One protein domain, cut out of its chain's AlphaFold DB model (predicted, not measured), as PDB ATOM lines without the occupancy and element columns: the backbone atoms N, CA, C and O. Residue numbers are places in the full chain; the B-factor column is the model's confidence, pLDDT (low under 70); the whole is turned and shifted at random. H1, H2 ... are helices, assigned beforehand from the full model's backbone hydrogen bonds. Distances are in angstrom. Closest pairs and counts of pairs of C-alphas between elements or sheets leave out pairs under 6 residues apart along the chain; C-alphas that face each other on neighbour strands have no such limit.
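AT A GLANCE: This is residues 11 to 67 of the 214 residues of an uncharacterized protein of Cochliobolus heterostrophus (strain C5 / ATCC 48332 / race O) (UniProt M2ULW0). Three helices form a small cluster, the short H2 and H3 beside the longer H1, while residues 11 to 26 make a loop that reaches out at the end of the long axis away from H2. The 57 printed residues hold H1, H2 and H3 in that order, with no named strand: all helix. The whole is only just compact, close to loose, with a radius of gyration of the C-alphas of 12.0 A and spans of 36 by 23 by 17 A.

HOW THE PARTS SIT: After the unnamed stretch comes H1, residues 27 to 41. H2, residues 48 to 55, is close to H1 but not clearly touching; the closest C-alphas, of Ile 35 and Thr 51, are 7.7 A apart. Their tilt is steep at 69 degrees, only just short of perpendicular, opposite ways. H3, residues 59 to 67, touches H2, closest at the C-alphas of Phe 48 and Lys 59, 5.3 A, at a steep tilt of 64 degrees, opposite ways. H3 touches H1 at residues 29 to 33 alone, closest at the C-alphas of Ser 32 and Thr 62, 6.0 A; they stand about perpendicular, at 74 degrees. In H1, H2 and H3 every O i to N i+4 pair is within hydrogen-bond range.

IN THESE COORDINATES: H1 is 20.7 A long from C-alpha 27 at (110.510, 178.418, 207.933); H2 is 10.3 A; H3 is 12.0 A, ending at C-alpha 67 at (115.149, 186.482, 192.783).

THE WHOLE: The C-alphas farthest apart, of Asp 19 and Thr 53, are 36.3 A apart. The printed part has no cut; the link H1 to H2 is short, H2 to H3 tight. Residues 11 to 28 have pLDDT under 70.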
ATOM      1  N   PRO A  11     110.080 193.143 201.617       60.97
ATOM      2  CA  PRO A  11     109.353 191.897 201.402       60.97
ATOM      3  C   PRO A  11     107.854 192.123 201.631       60.97
ATOM      4  O   PRO A  11     107.476 192.718 202.643       60.97
ATOM      5  N   GLN A  12     107.003 191.646 200.719       58.38
ATOM      6  CA  GLN A  12     105.540 191.736 200.866       58.38
ATOM      7  C   GLN A  12     105.066 191.073 202.171       58.38
ATOM      8  O   GLN A  12     104.060 191.466 202.740       58.38
ATOM      9  N   GLU A  13     105.850 190.130 202.689       59.44
ATOM     10  CA  GLU A  13     105.682 189.433 203.962       59.44
ATOM     11  C   GLU A  13     105.820 190.332 205.208       59.44
ATOM     12  O   GLU A  13     105.377 189.937 206.285       59.44
ATOM     13  N   LEU A  14     106.433 191.518 205.088       56.56
ATOM     14  CA  LEU A  14     106.490 192.537 206.149       56.56
ATOM     15  C   LEU A  14     105.398 193.611 205.995       56.56
ATOM     16  O   LEU A  14     105.210 194.436 206.889       56.56
ATOM     17  N   ILE A  15     104.671 193.605 204.876       58.97
ATOM     18  CA  ILE A  15     103.565 194.522 204.606       58.97
ATOM     19  C   ILE A  15     102.282 193.835 205.075       58.97
ATOM     20  O   ILE A  15     101.857 192.835 204.501       58.97
ATOM     21  N   LYS A  16     101.647 194.365 206.127       52.62
ATOM     22  CA  LYS A  16     100.343 193.867 206.592       52.62
ATOM     23  C   LYS A  16      99.280 194.137 205.522       52.62
ATOM     24  O   LYS A  16      98.791 195.255 205.414       52.62
ATOM     25  N   SER A  17      98.952 193.110 204.746       52.44
ATOM     26  CA  SER A  17      97.833 193.077 203.805       52.44
ATOM     27  C   SER A  17      96.784 192.110 204.343       52.44
ATOM     28  O   SER A  17      97.120 190.966 204.642       52.44
ATOM     29  N   GLU A  18      95.537 192.560 204.480       56.09
ATOM     30  CA  GLU A  18      94.439 191.730 205.003       56.09
ATOM     31  C   GLU A  18      93.964 190.679 203.978       56.09
ATOM     32  O   GLU A  18      93.467 189.626 204.368       56.09
ATOM     33  N   ASP A  19      94.214 190.911 202.682       56.28
ATOM     34  CA  ASP A  19      93.742 190.073 201.567       56.28
ATOM     35  C   ASP A  19      94.783 189.070 201.027       56.28
ATOM     36  O   ASP A  19      94.502 188.307 200.099       56.28
ATOM     37  N   ALA A  20      96.012 189.063 201.557       50.88
ATOM     38  CA  ALA A  20      97.077 188.171 201.092       50.88
ATOM     39  C   ALA A  20      97.315 187.020 202.087       50.88
ATOM     40  O   ALA A  20      97.614 187.291 203.252       50.88
ATOM     41  N   PRO A  21      97.274 185.736 201.665       51.84
ATOM     42  CA  PRO A  21      97.649 184.638 202.549       51.84
ATOM     43  C   PRO A  21      99.110 184.820 203.001       51.84
ATOM     44  O   PRO A  21      99.967 185.144 202.167       51.84
ATOM     45  N   PRO A  22      99.421 184.636 204.300       53.28
ATOM     46  CA  PRO A  22     100.727 184.962 204.858       53.28
ATOM     47  C   PRO A  22     101.806 184.054 204.264       53.28
ATOM     48  O   PRO A  22     102.032 182.939 204.717       53.28
ATOM     49  N   GLN A  23     102.531 184.565 203.267       52.31
ATOM     50  CA  GLN A  23     103.461 183.810 202.411       52.31
ATOM     51  C   GLN A  23     104.721 183.242 203.113       52.31
ATOM     52  O   GLN A  23     105.653 182.776 202.445       52.31
ATOM     53  N   LEU A  24     104.741 183.256 204.448       52.44
ATOM     54  CA  LEU A  24     105.744 182.693 205.352       52.44
ATOM     55  C   LEU A  24     105.557 181.182 205.621       52.44
ATOM     56  O   LEU A  24     106.247 180.653 206.490       52.44
ATOM     57  N   ASP A  25     104.723 180.472 204.848       54.66
ATOM     58  CA  ASP A  25     104.407 179.027 204.970       54.66
ATOM     59  C   ASP A  25     105.607 178.067 205.088       54.66
ATOM     60  O   ASP A  25     105.447 176.889 205.407       54.66
ATOM     61  N   THR A  26     106.834 178.523 204.816       62.72
ATOM     62  CA  THR A  26     108.040 177.716 205.033       62.72
ATOM     63  C   THR A  26     109.045 178.448 205.931       62.72
ATOM     64  O   THR A  26     109.520 179.529 205.563       62.72
ATOM     65  N   PRO A  27     109.497 177.832 207.048       68.19
ATOM     66  CA  PRO A  27     110.510 178.418 207.933       68.19
ATOM     67  C   PRO A  27     111.805 178.826 207.216       68.19
ATOM     68  O   PRO A  27     112.485 179.763 207.623       68.19
ATOM     69  N   ARG A  28     112.137 178.155 206.103       68.12
ATOM     70  CA  ARG A  28     113.314 178.463 205.272       68.12
ATOM     71  C   ARG A  28     113.193 179.797 204.525       68.12
ATOM     72  O   ARG A  28     114.208 180.480 204.378       68.12
ATOM     73  N   ARG A  29     111.987 180.183 204.082       70.00
ATOM     74  CA  ARG A  29     111.732 181.503 203.479       70.00
ATOM     75  C   ARG A  29     111.883 182.593 204.530       70.00
ATOM     76  O   ARG A  29     112.674 183.510 204.335       70.00
ATOM     77  N   ALA A  30     111.180 182.422 205.651       73.25
ATOM     78  CA  ALA A  30     111.198 183.340 206.782       73.25
ATOM     79  C   ALA A  30     112.634 183.593 207.262       73.25
ATOM     80  O   ALA A  30     113.060 184.741 207.323       73.25
ATOM     81  N   ALA A  31     113.416 182.529 207.481       76.88
ATOM     82  CA  ALA A  31     114.824 182.638 207.850       76.88
ATOM     83  C   ALA A  31     115.653 183.382 206.789       76.88
ATOM     84  O   ALA A  31     116.337 184.343 207.124       76.88
ATOM     85  N   SER A  32     115.569 182.992 205.510       78.75
ATOM     86  CA  SER A  32     116.348 183.633 204.432       78.75
ATOM     87  C   SER A  32     116.085 185.139 204.342       78.75
ATOM     88  O   SER A  32     117.024 185.923 204.224       78.75
ATOM     89  N   ILE A  33     114.815 185.542 204.422       78.94
ATOM     90  CA  ILE A  33     114.404 186.942 204.304       78.94
ATOM     91  C   ILE A  33     114.756 187.721 205.572       78.94
ATOM     92  O   ILE A  33     115.370 188.778 205.464       78.94
ATOM     93  N   ALA A  34     114.460 187.185 206.761       81.25
ATOM     94  CA  ALA A  34     114.782 187.831 208.033       81.25
ATOM     95  C   ALA A  34     116.294 188.036 208.219       81.25
ATOM     96  O   ALA A  34     116.711 189.107 208.648       81.25
ATOM     97  N   ILE A  35     117.126 187.058 207.838       83.44
ATOM     98  CA  ILE A  35     118.594 187.172 207.892       83.44
ATOM     99  C   ILE A  35     119.083 188.309 206.985       83.44
ATOM    100  O   ILE A  35     119.889 189.134 207.414       83.44
ATOM    101  N   ILE A  36     118.608 188.371 205.737       82.69
ATOM    102  CA  ILE A  36     119.035 189.409 204.786       82.69
ATOM    103  C   ILE A  36     118.539 190.789 205.239       82.69
ATOM    104  O   ILE A  36     119.319 191.741 205.234       82.69
ATOM    105  N   TYR A  37     117.285 190.884 205.683       83.75
ATOM    106  CA  TYR A  37     116.677 192.116 206.180       83.75
ATOM    107  C   TYR A  37     117.399 192.653 207.427       83.75
ATOM    108  O   TYR A  37     117.841 193.800 207.430       83.75
ATOM    109  N   TYR A  38     117.644 191.805 208.431       84.44
ATOM    110  CA  TYR A  38     118.402 192.167 209.634       84.44
ATOM    111  C   TYR A  38     119.820 192.648 209.301       84.44
ATOM    112  O   TYR A  38     120.267 193.678 209.805       84.44
ATOM    113  N   CYS A  39     120.539 191.953 208.409       84.50
ATOM    114  CA  CYS A  39     121.854 192.423 207.974       84.50
ATOM    115  C   CYS A  39     121.785 193.783 207.260       84.50
ATOM    116  O   CYS A  39     122.698 194.590 207.421       84.50
ATOM    117  N   GLN A  40     120.720 194.051 206.499       84.19
ATOM    118  CA  GLN A  40     120.514 195.320 205.805       84.19
ATOM    119  C   GLN A  40     120.224 196.472 206.786       84.19
ATOM    120  O   GLN A  40     120.842 197.529 206.651       84.19
ATOM    121  N   GLU A  41     119.383 196.264 207.806       84.50
ATOM    122  CA  GLU A  41     119.137 197.251 208.874       84.50
ATOM    123  C   GLU A  41     120.403 197.554 209.689       84.50
ATOM    124  O   GLU A  41     120.764 198.715 209.881       84.50
ATOM    125  N   GLN A  42     121.135 196.513 210.100       85.75
ATOM    126  CA  GLN A  42     122.374 196.638 210.880       85.75
ATOM    127  C   GLN A  42     123.595 197.064 210.039       85.75
ATOM    128  O   GLN A  42     124.714 197.116 210.549       85.75
ATOM    129  N   LYS A  43     123.407 197.368 208.743       84.06
ATOM    130  CA  LYS A  43     124.463 197.763 207.784       84.06
ATOM    131  C   LYS A  43     125.615 196.744 207.676       84.06
ATOM    132  O   LYS A  43     126.749 197.102 207.354       84.06
ATOM    133  N   LEU A  44     125.328 195.464 207.915       83.44
ATOM    134  CA  LEU A  44     126.293 194.365 207.881       83.44
ATOM    135  C   LEU A  44     126.430 193.780 206.459       83.44
ATOM    136  O   LEU A  44     125.422 193.497 205.808       83.44
ATOM    137  N   PRO A  45     127.657 193.510 205.968       81.38
ATOM    138  CA  PRO A  45     127.867 192.945 204.637       81.38
ATOM    139  C   PRO A  45     127.417 191.475 204.556       81.38
ATOM    140  O   PRO A  45     128.118 190.556 205.009       81.38
ATOM    141  N   CYS A  46     126.256 191.266 203.930       81.19
ATOM    142  CA  CYS A  46     125.611 189.970 203.732       81.19
ATOM    143  C   CYS A  46     125.808 189.451 202.302       81.19
ATOM    144  O   CYS A  46     125.482 190.130 201.332       81.19
ATOM    145  N   SER A  47     126.309 188.223 202.160       86.00
ATOM    146  CA  SER A  47     126.449 187.543 200.868       86.00
ATOM    147  C   SER A  47     125.880 186.131 200.946       86.00
ATOM    148  O   SER A  47     125.972 185.483 201.990       86.00
ATOM    149  N   PHE A  48     125.354 185.601 199.835       82.50
ATOM    150  CA  PHE A  48     124.757 184.255 199.815       82.50
ATOM    151  C   PHE A  48     125.724 183.128 200.230       82.50
ATOM    152  O   PHE A  48     125.297 182.045 200.626       82.50
ATOM    153  N   LYS A  49     127.043 183.357 200.131       82.62
ATOM    154  CA  LYS A  49     128.049 182.422 200.656       82.62
ATOM    155  C   LYS A  49     128.058 182.446 202.187       82.62
ATOM    156  O   LYS A  49     128.023 181.389 202.802       82.62
ATOM    157  N   ARG A  50     128.039 183.640 202.798       80.50
ATOM    158  CA  ARG A  50     127.960 183.803 204.259       80.50
ATOM    159  C   ARG A  50     126.646 183.280 204.828       80.50
ATOM    160  O   ARG A  50     126.699 182.585 205.836       80.50
ATOM    161  N   THR A  51     125.502 183.533 204.184       80.19
ATOM    162  CA  THR A  51     124.217 182.993 204.668       80.19
ATOM    163  C   THR A  51     124.233 181.462 204.694       80.19
ATOM    164  O   THR A  51     123.817 180.858 205.680       80.19
ATOM    165  N   SER A  52     124.813 180.836 203.664       83.06
ATOM    166  CA  SER A  52     124.966 179.382 203.590       83.06
ATOM    167  C   SER A  52     125.959 178.808 204.598       83.06
ATOM    168  O   SER A  52     125.715 177.714 205.096       83.06
ATOM    169  N   THR A  53     127.056 179.506 204.910       82.00
ATOM    170  CA  THR A  53     128.048 179.035 205.894       82.00
ATOM    171  C   THR A  53     127.585 179.225 207.340       82.00
ATOM    172  O   THR A  53     127.833 178.352 208.161       82.00
ATOM    173  N   VAL A  54     126.922 180.341 207.663       80.50
ATOM    174  CA  VAL A  54     126.539 180.683 209.047       80.50
ATOM    175  C   VAL A  54     125.200 180.061 209.450       80.50
ATOM    176  O   VAL A  54     125.062 179.601 210.577       80.50
ATOM    177  N   PHE A  55     124.222 180.015 208.539       76.25
ATOM    178  CA  PHE A  55     122.851 179.580 208.847       76.25
ATOM    179  C   PHE A  55     122.447 178.273 208.143       76.25
ATOM    180  O   PHE A  55     121.294 177.860 208.216       76.25
ATOM    181  N   GLY A  56     123.370 177.625 207.419       76.56
ATOM    182  CA  GLY A  56     123.138 176.329 206.765       76.56
ATOM    183  C   GLY A  56     122.162 176.340 205.578       76.56
ATOM    184  O   GLY A  56     121.848 175.279 205.043       76.56
ATOM    185  N   ILE A  57     121.674 177.508 205.140       78.25
ATOM    186  CA  ILE A  57     120.705 177.619 204.037       78.25
ATOM    187  C   ILE A  57     121.446 177.600 202.688       78.25
ATOM    188  O   ILE A  57     122.231 178.513 202.433       78.25
ATOM    189  N   PRO A  58     121.196 176.639 201.778       81.50
ATOM    190  CA  PRO A  58     121.914 176.568 200.507       81.50
ATOM    191  C   PRO A  58     121.873 177.880 199.708       81.50
ATOM    192  O   PRO A  58     120.820 178.516 199.571       81.50
ATOM    193  N   LYS A  59     123.016 178.260 199.111       83.00
ATOM    194  CA  LYS A  59     123.125 179.442 198.231       83.00
ATOM    195  C   LYS A  59     122.059 179.439 197.130       83.00
ATOM    196  O   LYS A  59     121.483 180.486 196.855       83.00
ATOM    197  N   SER A  60     121.796 178.282 196.519       80.19
ATOM    198  CA  SER A  60     120.771 178.123 195.480       80.19
ATOM    199  C   SER A  60     119.383 178.497 195.998       80.19
ATOM    200  O   SER A  60     118.735 179.341 195.398       80.19
ATOM    201  N   THR A  61     118.964 177.957 197.145       74.75
ATOM    202  CA  THR A  61     117.678 178.286 197.781       74.75
ATOM    203  C   THR A  61     117.576 179.766 198.143       74.75
ATOM    204  O   THR A  61     116.568 180.391 197.838       74.75
ATOM    205  N   THR A  62     118.623 180.344 198.741       77.25
ATOM    206  CA  THR A  62     118.614 181.764 199.144       77.25
ATOM    207  C   THR A  62     118.528 182.689 197.922       77.25
ATOM    208  O   THR A  62     117.771 183.653 197.927       77.25
ATOM    209  N   SER A  63     119.269 182.374 196.854       83.25
ATOM    210  CA  SER A  63     119.259 183.143 195.604       83.25
ATOM    211  C   SER A  63     117.925 183.037 194.860       83.25
ATOM    212  O   SER A  63     117.461 184.037 194.327       83.25
ATOM    213  N   ASP A  64     117.316 181.849 194.827       77.19
ATOM    214  CA  ASP A  64     116.026 181.575 194.172       77.19
ATOM    215  C   ASP A  64     114.882 182.314 194.895       77.19
ATOM    216  O   ASP A  64     114.095 183.016 194.264       77.19
ATOM    217  N   VAL A  65     114.869 182.271 196.237       75.81
ATOM    218  CA  VAL A  65     113.911 183.005 197.086       75.81
ATOM    219  C   VAL A  65     114.001 184.517 196.882       75.81
ATOM    220  O   VAL A  65     112.969 185.168 196.740       75.81
ATOM    221  N   VAL A  66     115.214 185.080 196.837       76.62
ATOM    222  CA  VAL A  66     115.414 186.525 196.626       76.62
ATOM    223  C   VAL A  66     115.078 186.949 195.194       76.62
ATOM    224  O   VAL A  66     114.526 188.025 195.010       76.62
ATOM    225  N   ALA A  67     115.384 186.129 194.185       78.62
ATOM    226  CA  ALA A  67     115.149 186.482 192.783       78.62
ATOM    227  C   ALA A  67     113.680 186.335 192.351       78.62
ATOM    228  O   ALA A  67     113.201 187.115 191.533       78.62
TER     229      ALA A  67